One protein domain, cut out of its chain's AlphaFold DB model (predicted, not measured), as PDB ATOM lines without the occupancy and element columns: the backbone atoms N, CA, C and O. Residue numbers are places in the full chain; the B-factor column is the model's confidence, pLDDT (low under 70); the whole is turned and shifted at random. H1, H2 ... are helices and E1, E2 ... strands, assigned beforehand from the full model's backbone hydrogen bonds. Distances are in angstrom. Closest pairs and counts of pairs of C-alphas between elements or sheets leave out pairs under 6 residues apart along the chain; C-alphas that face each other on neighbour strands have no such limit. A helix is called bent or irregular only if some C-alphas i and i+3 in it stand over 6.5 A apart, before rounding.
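Overview. This is residues 7 to 106 of the 119 residues of the protein "GNAT family N-acetyltransferase" of Actinomadura chibensis (UniProt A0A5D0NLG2). A small two-stranded sheet, E1 and E2, lies between two helical parts: on one side H1 and H2, set steeply to each other, and on the other H3, with short H4 beyond it at the far end. The arrangement is loose, with a radius of gyration of the C-alphas of 15.7 A and spans of 45 by 30 by 26 A. The printed part has 100 residues, with four named helices and two named strands in the order E1 H1 H2 E2 H3 H4; the sheet is antiparallel, and the class is mostly helix.

Arrangement. E1, residues 7 to 9, and E2, residues 63 to 66, are antiparallel neighbours at 149 degrees; N 8 and O 64 are 3.0 A apart and N 64 and O 8 2.9 A, within hydrogen-bond range. H3, residues 70 to 83, has Ala 73 as its closest C-alpha to E1, 6.6 A from that of Val 7. H4, residues 99 to 104, is close to H3 but not clearly touching, the closest C-alphas being those of Arg 72 and Leu 101, 7.1 A apart. H1, residues 12 to 29, touches H2, residues 42 to 54, with its residues 12 to 19 alone. Their closest C-alphas, of Val 15 and Ala 48, are 6.1 A apart; they run opposite ways at a steep tilt of 56 degrees. H1 and E2 are only just apart, at 8.3 A. In H2, H3 and H4 every O i to N i+4 pair is within hydrogen-bond range; in H1, 12 of 14 are.

Along the chain. E1 begins at C-alpha 7 (177.315, 177.786, 203.652). H1 measures 25.5 A, H3 20.1 A and H2 18.4 A. H1 is irregular: C-alphas 13 and 16 are 7.1 A apart. H4 ends at C-alpha 104 (158.469, 177.067, 202.899).

Size, cuts and confidence. The C-alphas farthest apart, of Gly 40 and Gly 106, are 44.8 A apart. The printed part has no cut. The links H1 to H2 and H3 to H4 are long. Residues 28 to 41 and residue 69 are under 70 in pLDDT.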
ATOM      1  N   VAL A   7     177.412 176.512 202.933       89.19
ATOM      2  CA  VAL A   7     177.315 177.786 203.652       89.19
ATOM      3  C   VAL A   7     178.169 177.697 204.900       89.19
ATOM      4  O   VAL A   7     177.972 176.811 205.731       89.19
ATOM      5  N   ARG A   8     179.091 178.644 205.062       92.81
ATOM      6  CA  ARG A   8     179.907 178.767 206.272       92.81
ATOM      7  C   ARG A   8     180.037 180.216 206.708       92.81
ATOM      8  O   ARG A   8     179.860 181.139 205.917       92.81
ATOM      9  N   GLN A   9     180.401 180.418 207.971       90.94
ATOM     10  CA  GLN A   9     180.841 181.730 208.429       90.94
ATOM     11  C   GLN A   9     182.120 182.134 207.678       90.94
ATOM     12  O   GLN A   9     183.015 181.310 207.455       90.94
ATOM     13  N   ALA A  10     182.183 183.400 207.270       93.62
ATOM     14  CA  ALA A  10     183.398 183.987 206.733       93.62
ATOM     15  C   ALA A  10     184.488 184.033 207.817       93.62
ATOM     16  O   ALA A  10     184.210 184.243 208.997       93.62
ATOM     17  N   ALA A  11     185.732 183.839 207.411       93.00
ATOM     18  CA  ALA A  11     186.917 183.927 208.246       93.00
ATOM     19  C   ALA A  11     187.780 185.118 207.809       93.00
ATOM     20  O   ALA A  11     187.575 185.700 206.744       93.00
ATOM     21  N   GLU A  12     188.792 185.473 208.606       92.88
ATOM     22  CA  GLU A  12     189.709 186.570 208.255       92.88
ATOM     23  C   GLU A  12     190.420 186.346 206.903       92.88
ATOM     24  O   GLU A  12     190.760 187.310 206.219       92.88
ATOM     25  N   THR A  13     190.590 185.089 206.477       94.44
ATOM     26  CA  THR A  13     191.143 184.727 205.161       94.44
ATOM     27  C   THR A  13     190.268 185.173 203.992       94.44
ATOM     28  O   THR A  13     190.781 185.379 202.898       94.44
ATOM     29  N   ASP A  14     188.964 185.362 204.214       94.44
ATOM     30  CA  ASP A  14     188.019 185.782 203.178       94.44
ATOM     31  C   ASP A  14     188.007 187.306 202.983       94.44
ATOM     32  O   ASP A  14     187.414 187.797 202.028       94.44
ATOM     33  N   VAL A  15     188.668 188.085 203.853       93.62
ATOM     34  CA  VAL A  15     188.598 189.560 203.842       93.62
ATOM     35  C   VAL A  15     189.011 190.153 202.498       93.62
ATOM     36  O   VAL A  15     188.354 191.076 202.014       93.62
ATOM     37  N   ALA A  16     190.061 189.619 201.870       91.62
ATOM     38  CA  ALA A  16     190.499 190.086 200.554       91.62
ATOM     39  C   ALA A  16     189.394 189.915 199.496       91.62
ATOM     40  O   ALA A  16     189.140 190.823 198.703       91.62
ATOM     41  N   GLU A  17     188.688 188.784 199.533       92.62
ATOM     42  CA  GLU A  17     187.591 188.502 198.613       92.62
ATOM     43  C   GLU A  17     186.338 189.319 198.949       92.62
ATOM     44  O   GLU A  17     185.702 189.855 198.048       92.62
ATOM     45  N   LEU A  18     186.019 189.522 200.231       91.25
ATOM     46  CA  LEU A  18     184.906 190.380 200.654       91.25
ATOM     47  C   LEU A  18     185.078 191.822 200.158       91.25
ATOM     48  O   LEU A  18     184.120 192.435 199.683       91.25
ATOM     49  N   VAL A  19     186.301 192.358 200.211       90.38
ATOM     50  CA  VAL A  19     186.624 193.683 199.658       90.38
ATOM     51  C   VAL A  19     186.465 193.695 198.135       90.38
ATOM     52  O   VAL A  19     185.882 194.637 197.592       90.38
ATOM     53  N   ARG A  20     186.919 192.643 197.438       90.00
ATOM     54  CA  ARG A  20     186.755 192.504 195.981       90.00
ATOM     55  C   ARG A  20     185.280 192.456 195.579       90.00
ATOM     56  O   ARG A  20     184.861 193.220 194.712       90.00
ATOM     57  N   LEU A  21     184.485 191.603 196.225       88.00
ATOM     58  CA  LEU A  21     183.049 191.458 195.974       88.00
ATOM     59  C   LEU A  21     182.299 192.754 196.262       88.00
ATOM     60  O   LEU A  21     181.436 193.152 195.482       88.00
ATOM     61  N   ARG A  22     182.664 193.457 197.337       84.56
ATOM     62  CA  ARG A  22     182.102 194.771 197.637       84.56
ATOM     63  C   ARG A  22     182.401 195.770 196.517       84.56
ATOM     64  O   ARG A  22     181.487 196.466 196.092       84.56
ATOM     65  N   ALA A  23     183.636 195.809 196.008       82.62
ATOM     66  CA  ALA A  23     184.016 196.664 194.880       82.62
ATOM     67  C   ALA A  23     183.202 196.361 193.611       82.62
ATOM     68  O   ALA A  23     182.758 197.284 192.929       82.62
ATOM     69  N   LEU A  24     182.973 195.078 193.318       84.44
ATOM     70  CA  LEU A  24     182.135 194.655 192.195       84.44
ATOM     71  C   LEU A  24     180.679 195.087 192.391       84.44
ATOM     72  O   LEU A  24     180.086 195.653 191.478       84.44
ATOM     73  N   LEU A  25     180.131 194.897 193.594       77.31
ATOM     74  CA  LEU A  25     178.770 195.307 193.935       77.31
ATOM     75  C   LEU A  25     178.561 196.810 193.706       77.31
ATOM     76  O   LEU A  25     177.560 197.198 193.110       77.31
ATOM     77  N   PHE A  26     179.520 197.646 194.117       70.00
ATOM     78  CA  PHE A  26     179.506 199.087 193.839       70.00
ATOM     79  C   PHE A  26     179.509 199.391 192.335       70.00
ATOM     80  O   PHE A  26     178.724 200.218 191.875       70.00
ATOM     81  N   GLY A  27     180.367 198.712 191.568       71.00
ATOM     82  CA  GLY A  27     180.457 198.897 190.119       71.00
ATOM     83  C   GLY A  27     179.194 198.467 189.362       71.00
ATOM     84  O   GLY A  27     178.917 199.008 188.297       71.00
ATOM     85  N   THR A  28     178.426 197.515 189.901       68.56
ATOM     86  CA  THR A  28     177.227 196.960 189.249       68.56
ATOM     87  C   THR A  28     175.916 197.613 189.699       68.56
ATOM     88  O   THR A  28     175.044 197.828 188.863       68.56
ATOM     89  N   LEU A  29     175.748 197.920 190.991       64.31
ATOM     90  CA  LEU A  29     174.477 198.400 191.570       64.31
ATOM     91  C   LEU A  29     174.441 199.912 191.864       64.31
ATOM     92  O   LEU A  29     173.426 200.412 192.343       64.31
ATOM     93  N   GLY A  30     175.503 200.646 191.513       53.84
ATOM     94  CA  GLY A  30     175.560 202.107 191.587       53.84
ATOM     95  C   GLY A  30     176.048 202.628 192.941       53.84
ATOM     96  O   GLY A  30     175.617 202.178 194.003       53.84
ATOM     97  N   GLY A  31     176.952 203.610 192.895       54.03
ATOM     98  CA  GLY A  31     177.596 204.231 194.061       54.03
ATOM     99  C   GLY A  31     176.665 204.991 195.015       54.03
ATOM    100  O   GLY A  31     177.127 205.430 196.061       54.03
ATOM    101  N   ASP A  32     175.376 205.110 194.691       53.25
ATOM    102  CA  ASP A  32     174.381 205.795 195.526       53.25
ATOM    103  C   ASP A  32     173.734 204.861 196.564       53.25
ATOM    104  O   ASP A  32     173.314 205.309 197.629       53.25
ATOM    105  N   PHE A  33     173.669 203.548 196.293       51.66
ATOM    106  CA  PHE A  33     173.026 202.574 197.194       51.66
ATOM    107  C   PHE A  33     173.838 202.311 198.465       51.66
ATOM    108  O   PHE A  33     173.337 201.861 199.496       51.66
ATOM    109  N   PHE A  34     175.127 202.585 198.377       54.44
ATOM    110  CA  PHE A  34     176.085 202.429 199.440       54.44
ATOM    111  C   PHE A  34     176.879 203.731 199.454       54.44
ATOM    112  O   PHE A  34     177.641 203.948 198.527       54.44
ATOM    113  N   ASN A  35     176.631 204.584 200.453       51.91
ATOM    114  CA  ASN A  35     177.364 205.809 200.821       51.91
ATOM    115  C   ASN A  35     178.665 206.068 200.020       51.91
ATOM    116  O   ASN A  35     179.500 205.159 199.982       51.91
ATOM    117  N   PRO A  36     178.893 207.275 199.453       52.88
ATOM    118  CA  PRO A  36     179.930 207.487 198.449       52.88
ATOM    119  C   PRO A  36     181.286 206.945 198.895       52.88
ATOM    120  O   PRO A  36     181.762 207.228 199.998       52.88
ATOM    121  N   ALA A  37     181.899 206.153 198.013       53.78
ATOM    122  CA  ALA A  37     183.256 205.672 198.197       53.78
ATOM    123  C   ALA A  37     184.181 206.887 198.324       53.78
ATOM    124  O   ALA A  37     184.249 207.725 197.422       53.78
ATOM    125  N   SER A  38     184.885 206.995 199.448       55.94
ATOM    126  CA  SER A  38     185.991 207.933 199.581       55.94
ATOM    127  C   SER A  38     186.959 207.710 198.415       55.94
ATOM    128  O   SER A  38     187.350 206.581 198.117       55.94
ATOM    129  N   ALA A  39     187.276 208.785 197.695       51.88
ATOM    130  CA  ALA A  39     188.120 208.730 196.510       51.88
ATOM    131  C   ALA A  39     189.539 208.261 196.886       51.88
ATOM    132  O   ALA A  39     190.234 208.945 197.630       51.88
ATOM    133  N   GLY A  40     189.956 207.103 196.362       61.72
ATOM    134  CA  GLY A  40     191.303 206.534 196.523       61.72
ATOM    135  C   GLY A  40     191.297 205.084 197.016       61.72
ATOM    136  O   GLY A  40     190.343 204.645 197.640       61.72
ATOM    137  N   ASP A  41     192.359 204.316 196.767       65.19
ATOM    138  CA  ASP A  41     192.442 202.903 197.190       65.19
ATOM    139  C   ASP A  41     192.359 202.704 198.722       65.19
ATOM    140  O   ASP A  41     192.079 201.599 199.189       65.19
ATOM    141  N   GLU A  42     192.489 203.783 199.504       77.75
ATOM    142  CA  GLU A  42     192.348 203.817 200.965       77.75
ATOM    143  C   GLU A  42     191.004 203.272 201.472       77.75
ATOM    144  O   GLU A  42     190.938 202.696 202.563       77.75
ATOM    145  N   TRP A  43     189.922 203.398 200.692       81.81
ATOM    146  CA  TRP A  43     188.619 202.866 201.105       81.81
ATOM    147  C   TRP A  43     188.634 201.335 201.206       81.81
ATOM    148  O   TRP A  43     187.911 200.777 202.032       81.81
ATOM    149  N   ARG A  44     189.468 200.645 200.411       85.44
ATOM    150  CA  ARG A  44     189.596 199.180 200.460       85.44
ATOM    151  C   ARG A  44     190.273 198.729 201.746       85.44
ATOM    152  O   ARG A  44     189.800 197.784 202.374       85.44
ATOM    153  N   ASP A  45     191.316 199.435 202.171       87.88
ATOM    154  CA  ASP A  45     192.010 199.159 203.431       87.88
ATOM    155  C   ASP A  45     191.124 199.466 204.640       87.88
ATOM    156  O   ASP A  45     191.055 198.676 205.588       87.88
ATOM    157  N   ALA A  46     190.391 200.583 204.597       87.12
ATOM    158  CA  ALA A  46     189.401 200.915 205.615       87.12
ATOM    159  C   ALA A  46     188.307 199.839 205.696       87.12
ATOM    160  O   ALA A  46     187.982 199.358 206.783       87.12
ATOM    161  N   LEU A  47     187.791 199.391 204.551       87.12
ATOM    162  CA  LEU A  47     186.791 198.332 204.488       87.12
ATOM    163  C   LEU A  47     187.330 196.989 205.000       87.12
ATOM    164  O   LEU A  47     186.621 196.282 205.713       87.12
ATOM    165  N   ALA A  48     188.582 196.642 204.691       91.50
ATOM    166  CA  ALA A  48     189.219 195.438 205.215       91.50
ATOM    167  C   ALA A  48     189.303 195.461 206.750       91.50
ATOM    168  O   ALA A  48     189.062 194.438 207.393       91.50
ATOM    169  N   ARG A  49     189.609 196.622 207.349       90.38
ATOM    170  CA  ARG A  49     189.594 196.804 208.812       90.38
ATOM    171  C   ARG A  49     188.190 196.602 209.381       90.38
ATOM    172  O   ARG A  49     188.032 195.791 210.289       90.38
ATOM    173  N   VAL A  50     187.179 197.232 208.782       89.50
ATOM    174  CA  VAL A  50     185.775 197.069 209.193       89.50
ATOM    175  C   VAL A  50     185.330 195.611 209.101       89.50
ATOM    176  O   VAL A  50     184.697 195.106 210.025       89.50
ATOM    177  N   PHE A  51     185.682 194.891 208.031       92.12
ATOM    178  CA  PHE A  51     185.359 193.469 207.935       92.12
ATOM    179  C   PHE A  51     186.047 192.653 209.026       92.12
ATOM    180  O   PHE A  51     185.389 191.830 209.650       92.12
ATOM    181  N   LYS A  52     187.331 192.892 209.321       91.50
ATOM    182  CA  LYS A  52     188.027 192.195 210.418       91.50
ATOM    183  C   LYS A  52     187.379 192.441 211.780       91.50
ATOM    184  O   LYS A  52     187.339 191.524 212.595       91.50
ATOM    185  N   GLU A  53     186.876 193.645 212.027       91.25
ATOM    186  CA  GLU A  53     186.119 193.965 213.242       91.25
ATOM    187  C   GLU A  53     184.772 193.236 213.254       91.25
ATOM    188  O   GLU A  53     184.457 192.530 214.209       91.25
ATOM    189  N   LYS A  54     184.011 193.313 212.158       88.12
ATOM    190  CA  LYS A  54     182.692 192.677 212.041       88.12
ATOM    191  C   LYS A  54     182.732 191.154 212.055       88.12
ATOM    192  O   LYS A  54     181.782 190.536 212.508       88.12
ATOM    193  N   LEU A  55     183.824 190.536 211.614       92.25
ATOM    194  CA  LEU A  55     184.016 189.088 211.722       92.25
ATOM    195  C   LEU A  55     184.152 188.609 213.177       92.25
ATOM    196  O   LEU A  55     183.918 187.432 213.446       92.25
ATOM    197  N   LYS A  56     184.526 189.504 214.100       89.75
ATOM    198  CA  LYS A  56     184.660 189.231 215.543       89.75
ATOM    199  C   LYS A  56     183.427 189.652 216.337       89.75
ATOM    200  O   LYS A  56     183.278 189.258 217.488       89.75
ATOM    201  N   ASP A  57     182.580 190.469 215.727       88.88
ATOM    202  CA  ASP A  57     181.368 191.002 216.322       88.88
ATOM    203  C   ASP A  57     180.313 189.895 216.447       88.88
ATOM    204  O   ASP A  57     179.940 189.251 215.466       88.88
ATOM    205  N   ALA A  58     179.831 189.663 217.667       84.31
ATOM    206  CA  ALA A  58     178.787 188.680 217.919       84.31
ATOM    207  C   ALA A  58     177.431 189.124 217.344       84.31
ATOM    208  O   ALA A  58     176.581 188.274 217.090       84.31
ATOM    209  N   ASP A  59     177.222 190.408 217.082       84.81
ATOM    210  CA  ASP A  59     175.958 190.916 216.547       84.81
ATOM    211  C   ASP A  59     175.957 190.984 215.015       84.81
ATOM    212  O   ASP A  59     174.946 191.314 214.395       84.81
ATOM    213  N   ALA A  60     177.076 190.627 214.378       84.75
ATOM    214  CA  ALA A  60     177.199 190.563 212.933       84.75
ATOM    215  C   ALA A  60     177.444 189.128 212.457       84.75
ATOM    216  O   ALA A  60     178.180 188.345 213.057       84.75
ATOM    217  N   ARG A  61     176.857 188.781 211.306       88.50
ATOM    218  CA  ARG A  61     177.136 187.514 210.631       88.50
ATOM    219  C   ARG A  61     177.433 187.753 209.160       88.50
ATOM    220  O   ARG A  61     176.614 188.304 208.433       88.50
ATOM    221  N   ILE A  62     178.616 187.321 208.733       90.75
ATOM    222  CA  ILE A  62     179.051 187.331 207.333       90.75
ATOM    223  C   ILE A  62     179.179 185.872 206.893       90.75
ATOM    224  O   ILE A  62     179.847 185.079 207.561       90.75
ATOM    225  N   LEU A  63     178.510 185.512 205.798       90.31
ATOM    226  CA  LEU A  63     178.457 184.145 205.282       90.31
ATOM    227  C   LEU A  63     179.158 184.061 203.925       90.31
ATOM    228  O   LEU A  63     178.954 184.918 203.066       90.31
ATOM    229  N   VAL A  64     179.951 183.008 203.741       89.19
ATOM    230  CA  VAL A  64     180.451 182.569 202.433       89.19
ATOM    231  C   VAL A  64     179.558 181.435 201.957       89.19
ATOM    232  O   VAL A  64     179.239 180.530 202.736       89.19
ATOM    233  N   VAL A  65     179.137 181.511 200.697       88.38
ATOM    234  CA  VAL A  65     178.223 180.551 200.080       88.38
ATOM    235  C   VAL A  65     178.802 180.093 198.756       88.38
ATOM    236  O   VAL A  65     179.023 180.917 197.872       88.38
ATOM    237  N   ASP A  66     178.989 178.786 198.624       84.75
ATOM    238  CA  ASP A  66     179.460 178.140 197.405       84.75
ATOM    239  C   ASP A  66     178.345 177.261 196.813       84.75
ATOM    240  O   ASP A  66     177.674 176.529 197.545       84.75
ATOM    241  N   GLY A  67     178.178 177.286 195.488       79.31
ATOM    242  CA  GLY A  67     177.234 176.436 194.747       79.31
ATOM    243  C   GLY A  67     175.883 177.089 194.436       79.31
ATOM    244  O   GLY A  67     175.529 178.128 194.977       79.31
ATOM    245  N   ASP A  68     175.107 176.472 193.546       70.31
ATOM    246  CA  ASP A  68     173.849 177.048 193.058       70.31
ATOM    247  C   ASP A  68     172.740 177.045 194.128       70.31
ATOM    248  O   ASP A  68     172.770 176.276 195.089       70.31
ATOM    249  N   GLY A  69     171.728 177.908 193.979       69.75
ATOM    250  CA  GLY A  69     170.585 177.943 194.908       69.75
ATOM    251  C   GLY A  69     170.852 178.646 196.249       69.75
ATOM    252  O   GLY A  69     170.244 178.304 197.263       69.75
ATOM    253  N   HIS A  70     171.721 179.663 196.250       81.62
ATOM    254  CA  HIS A  70     172.192 180.402 197.431       81.62
ATOM    255  C   HIS A  70     171.081 180.887 198.386       81.62
ATOM    256  O   HIS A  70     171.245 180.819 199.601       81.62
ATOM    257  N   GLY A  71     169.940 181.354 197.862       80.44
ATOM    258  CA  GLY A  71     168.904 182.021 198.662       80.44
ATOM    259  C   GLY A  71     168.351 181.166 199.806       80.44
ATOM    260  O   GLY A  71     168.275 181.629 200.942       80.44
ATOM    261  N   ARG A  72     168.032 179.892 199.544       85.62
ATOM    262  CA  ARG A  72     167.520 178.985 200.586       85.62
ATOM    263  C   ARG A  72     168.577 178.689 201.641       85.62
ATOM    264  O   ARG A  72     168.284 178.752 202.831       85.62
ATOM    265  N   ALA A  73     169.791 178.372 201.201       87.00
ATOM    266  CA  ALA A  73     170.873 177.977 202.091       87.00
ATOM    267  C   ALA A  73     171.301 179.140 203.008       87.00
ATOM    268  O   ALA A  73     171.498 178.942 204.207       87.00
ATOM    269  N   ILE A  74     171.345 180.369 202.475       88.75
ATOM    270  CA  ILE A  74     171.584 181.595 203.252       88.75
ATOM    271  C   ILE A  74     170.520 181.761 204.334       88.75
ATOM    272  O   ILE A  74     170.856 181.935 205.504       88.75
ATOM    273  N   MET A  75     169.238 181.675 203.968       90.31
ATOM    274  CA  MET A  75     168.156 181.876 204.930       90.31
ATOM    275  C   MET A  75     168.149 180.812 206.027       90.31
ATOM    276  O   MET A  75     167.954 181.143 207.193       90.31
ATOM    277  N   GLN A  76     168.413 179.549 205.689       90.62
ATOM    278  CA  GLN A  76     168.530 178.479 206.681       90.62
ATOM    279  C   GLN A  76     169.674 178.737 207.667       90.62
ATOM    280  O   GLN A  76     169.477 178.594 208.874       90.62
ATOM    281  N   ALA A  77     170.840 179.168 207.178       90.50
ATOM    282  CA  ALA A  77     171.973 179.508 208.033       90.50
ATOM    283  C   ALA A  77     171.676 180.714 208.941       90.50
ATOM    284  O   ALA A  77     172.018 180.686 210.124       90.50
ATOM    285  N   LEU A  78     171.002 181.747 208.424       91.75
ATOM    286  CA  LEU A  78     170.598 182.916 209.213       91.75
ATOM    287  C   LEU A  78     169.574 182.555 210.295       91.75
ATOM    288  O   LEU A  78     169.739 182.948 211.445       91.75
ATOM    289  N   LEU A  79     168.545 181.773 209.963       92.12
ATOM    290  CA  LEU A  79     167.537 181.333 210.930       92.12
ATOM    291  C   LEU A  79     168.128 180.441 212.028       92.12
ATOM    292  O   LEU A  79     167.742 180.566 213.189       92.12
ATOM    293  N   ALA A  80     169.069 179.559 211.680       91.62
ATOM    294  CA  ALA A  80     169.800 178.767 212.666       91.62
ATOM    295  C   ALA A  80     170.594 179.671 213.623       91.62
ATOM    296  O   ALA A  80     170.491 179.523 214.837       91.62
ATOM    297  N   TRP A  81     171.298 180.666 213.082       91.69
ATOM    298  CA  TRP A  81     172.062 181.633 213.869       91.69
ATOM    299  C   TRP A  81     171.191 182.504 214.787       91.69
ATOM    300  O   TRP A  81     171.562 182.754 215.933       91.69
ATOM    301  N   PHE A  82     170.015 182.936 214.321       91.88
ATOM    302  CA  PHE A  82     169.047 183.661 215.148       91.88
ATOM    303  C   PHE A  82     168.527 182.806 216.305       91.88
ATOM    304  O   PHE A  82     168.394 183.296 217.425       91.88
ATOM    305  N   ARG A  83     168.286 181.515 216.058       90.31
ATOM    306  CA  ARG A  83     167.852 180.576 217.096       90.31
ATOM    307  C   ARG A  83     168.906 180.388 218.183       90.31
ATOM    308  O   ARG A  83     168.553 180.361 219.350       90.31
ATOM    309  N   GLU A  84     170.184 180.302 217.815       91.19
ATOM    310  CA  GLU A  84     171.305 180.243 218.773       91.19
ATOM    311  C   GLU A  84     171.414 181.496 219.659       91.19
ATOM    312  O   GLU A  84     172.101 181.469 220.675       91.19
ATOM    313  N   ARG A  85     170.767 182.599 219.263       89.94
ATOM    314  CA  ARG A  85     170.738 183.882 219.982       89.94
ATOM    315  C   ARG A  85     169.424 184.132 220.709       89.94
ATOM    316  O   ARG A  85     169.170 185.263 221.110       89.94
ATOM    317  N   ASP A  86     168.581 183.107 220.817       89.81
ATOM    318  CA  ASP A  86     167.255 183.198 221.427       89.81
ATOM    319  C   ASP A  86     166.390 184.315 220.809       89.81
ATOM    320  O   ASP A  86     165.553 184.929 221.474       89.81
ATOM    321  N   ALA A  87     166.584 184.597 219.513       87.94
ATOM    322  CA  ALA A  87     165.771 185.574 218.807       87.94
ATOM    323  C   ALA A  87     164.312 185.101 218.789       87.94
ATOM    324  O   ALA A  87     163.972 184.072 218.204       87.94
ATOM    325  N   VAL A  88     163.440 185.882 219.423       85.06
ATOM    326  CA  VAL A  88     162.020 185.541 219.579       85.06
ATOM    327  C   VAL A  88     161.194 185.808 218.320       85.06
ATOM    328  O   VAL A  88     160.119 185.234 218.158       85.06
ATOM    329  N   ARG A  89     161.676 186.688 217.433       85.75
ATOM    330  CA  ARG A  89     160.980 187.084 216.205       85.75
ATOM    331  C   ARG A  89     161.976 187.519 215.135       85.75
ATOM    332  O   ARG A  89     162.937 188.223 215.432       85.75
ATOM    333  N   VAL A  90     161.714 187.118 213.895       89.62
ATOM    334  CA  VAL A  90     162.420 187.588 212.701       89.62
ATOM    335  C   VAL A  90     161.358 188.047 211.716       89.62
ATOM    336  O   VAL A  90     160.588 187.229 211.220       89.62
ATOM    337  N   ASP A  91     161.323 189.346 211.441       87.75
ATOM    338  CA  ASP A  91     160.419 189.926 210.452       87.75
ATOM    339  C   ASP A  91     161.182 190.170 209.146       87.75
ATOM    340  O   ASP A  91     162.342 190.589 209.158       87.75
ATOM    341  N   LEU A  92     160.530 189.922 208.011       88.75
ATOM    342  CA  LEU A  92     161.074 190.228 206.691       88.75
ATOM    343  C   LEU A  92     160.010 190.830 205.783       88.75
ATOM    344  O   LEU A  92     158.813 190.617 205.970       88.75
ATOM    345  N   TYR A  93     160.468 191.544 204.760       85.94
ATOM    346  CA  TYR A  93     159.629 192.032 203.674       85.94
ATOM    347  C   TYR A  93     160.029 191.307 202.394       85.94
ATOM    348  O   TYR A  93     161.170 191.409 201.941       85.94
ATOM    349  N   ALA A  94     159.093 190.548 201.831       85.19
ATOM    350  CA  ALA A  94     159.321 189.740 200.643       85.19
ATOM    351  C   ALA A  94     158.800 190.438 199.381       85.19
ATOM    352  O   ALA A  94     157.734 191.054 199.384       85.19
ATOM    353  N   SER A  95     159.524 190.289 198.271       87.25
ATOM    354  CA  SER A  95     158.931 190.471 196.947       87.25
ATOM    355  C   SER A  95     157.968 189.317 196.645       87.25
ATOM    356  O   SER A  95     158.065 188.249 197.252       87.25
ATOM    357  N   ARG A  96     157.078 189.500 195.660       84.88
ATOM    358  CA  ARG A  96     156.157 188.437 195.209       84.88
ATOM    359  C   ARG A  96     156.894 187.160 194.802       84.88
ATOM    360  O   ARG A  96     156.453 186.069 195.138       84.88
ATOM    361  N   ASP A  97     158.036 187.305 194.137       85.69
ATOM    362  CA  ASP A  97     158.831 186.164 193.673       85.69
ATOM    363  C   ASP A  97     159.572 185.457 194.820       85.69
ATOM    364  O   ASP A  97     159.831 184.259 194.747       85.69
ATOM    365  N   GLY A  98     159.916 186.185 195.888       83.75
ATOM    366  CA  GLY A  98     160.593 185.627 197.062       83.75
ATOM    367  C   GLY A  98     159.647 184.991 198.083       83.75
ATOM    368  O   GLY A  98     160.075 184.144 198.863       83.75
ATOM    369  N   GLU A  99     158.366 185.372 198.082       90.75
ATOM    370  CA  GLU A  99     157.363 184.914 199.050       90.75
ATOM    371  C   GLU A  99     157.271 183.378 199.180       90.75
ATOM    372  O   GLU A  99     157.308 182.899 200.320       90.75
ATOM    373  N   PRO A 100     157.216 182.577 198.090       91.19
ATOM    374  CA  PRO A 100     157.092 181.123 198.208       91.19
ATOM    375  C   PRO A 100     158.239 180.485 199.000       91.19
ATOM    376  O   PRO A 100     158.008 179.618 199.840       91.19
ATOM    377  N   LEU A 101     159.471 180.970 198.801       89.38
ATOM    378  CA  LEU A 101     160.643 180.492 199.534       89.38
ATOM    379  C   LEU A 101     160.510 180.754 201.039       89.38
ATOM    380  O   LEU A 101     160.817 179.876 201.843       89.38
ATOM    381  N   TYR A 102     160.068 181.948 201.434       91.38
ATOM    382  CA  TYR A 102     159.941 182.291 202.850       91.38
ATOM    383  C   TYR A 102     158.822 181.498 203.530       91.38
ATOM    384  O   TYR A 102     159.023 181.012 204.644       91.38
ATOM    385  N   ARG A 103     157.689 181.269 202.850       92.25
ATOM    386  CA  ARG A 103     156.617 180.408 203.380       92.25
ATOM    387  C   ARG A 103     157.103 178.979 203.633       92.25
ATOM    388  O   ARG A 103     156.839 178.422 204.693       92.25
ATOM    389  N   GLU A 104     157.872 178.400 202.712       91.50
ATOM    390  CA  GLU A 104     158.469 177.067 202.899       91.50
ATOM    391  C   GLU A 104     159.475 176.999 204.057       91.50
ATOM    392  O   GLU A 104     159.670 175.942 204.653       91.50
ATOM    393  N   LEU A 105     160.124 178.119 204.382       91.44
ATOM    394  CA  LEU A 105     161.031 178.237 205.525       91.44
ATOM    395  C   LEU A 105     160.298 178.472 206.856       91.44
ATOM    396  O   LEU A 105     160.949 178.579 207.895       91.44
ATOM    397  N   GLY A 106     158.963 178.516 206.837       91.62
ATOM    398  CA  GLY A 106     158.123 178.648 208.023       91.62
ATOM    399  C   GLY A 106     157.759 180.085 208.390       91.62
ATOM    400  O   GLY A 106     157.218 180.294 209.474       91.62
TER     401      GLY A 106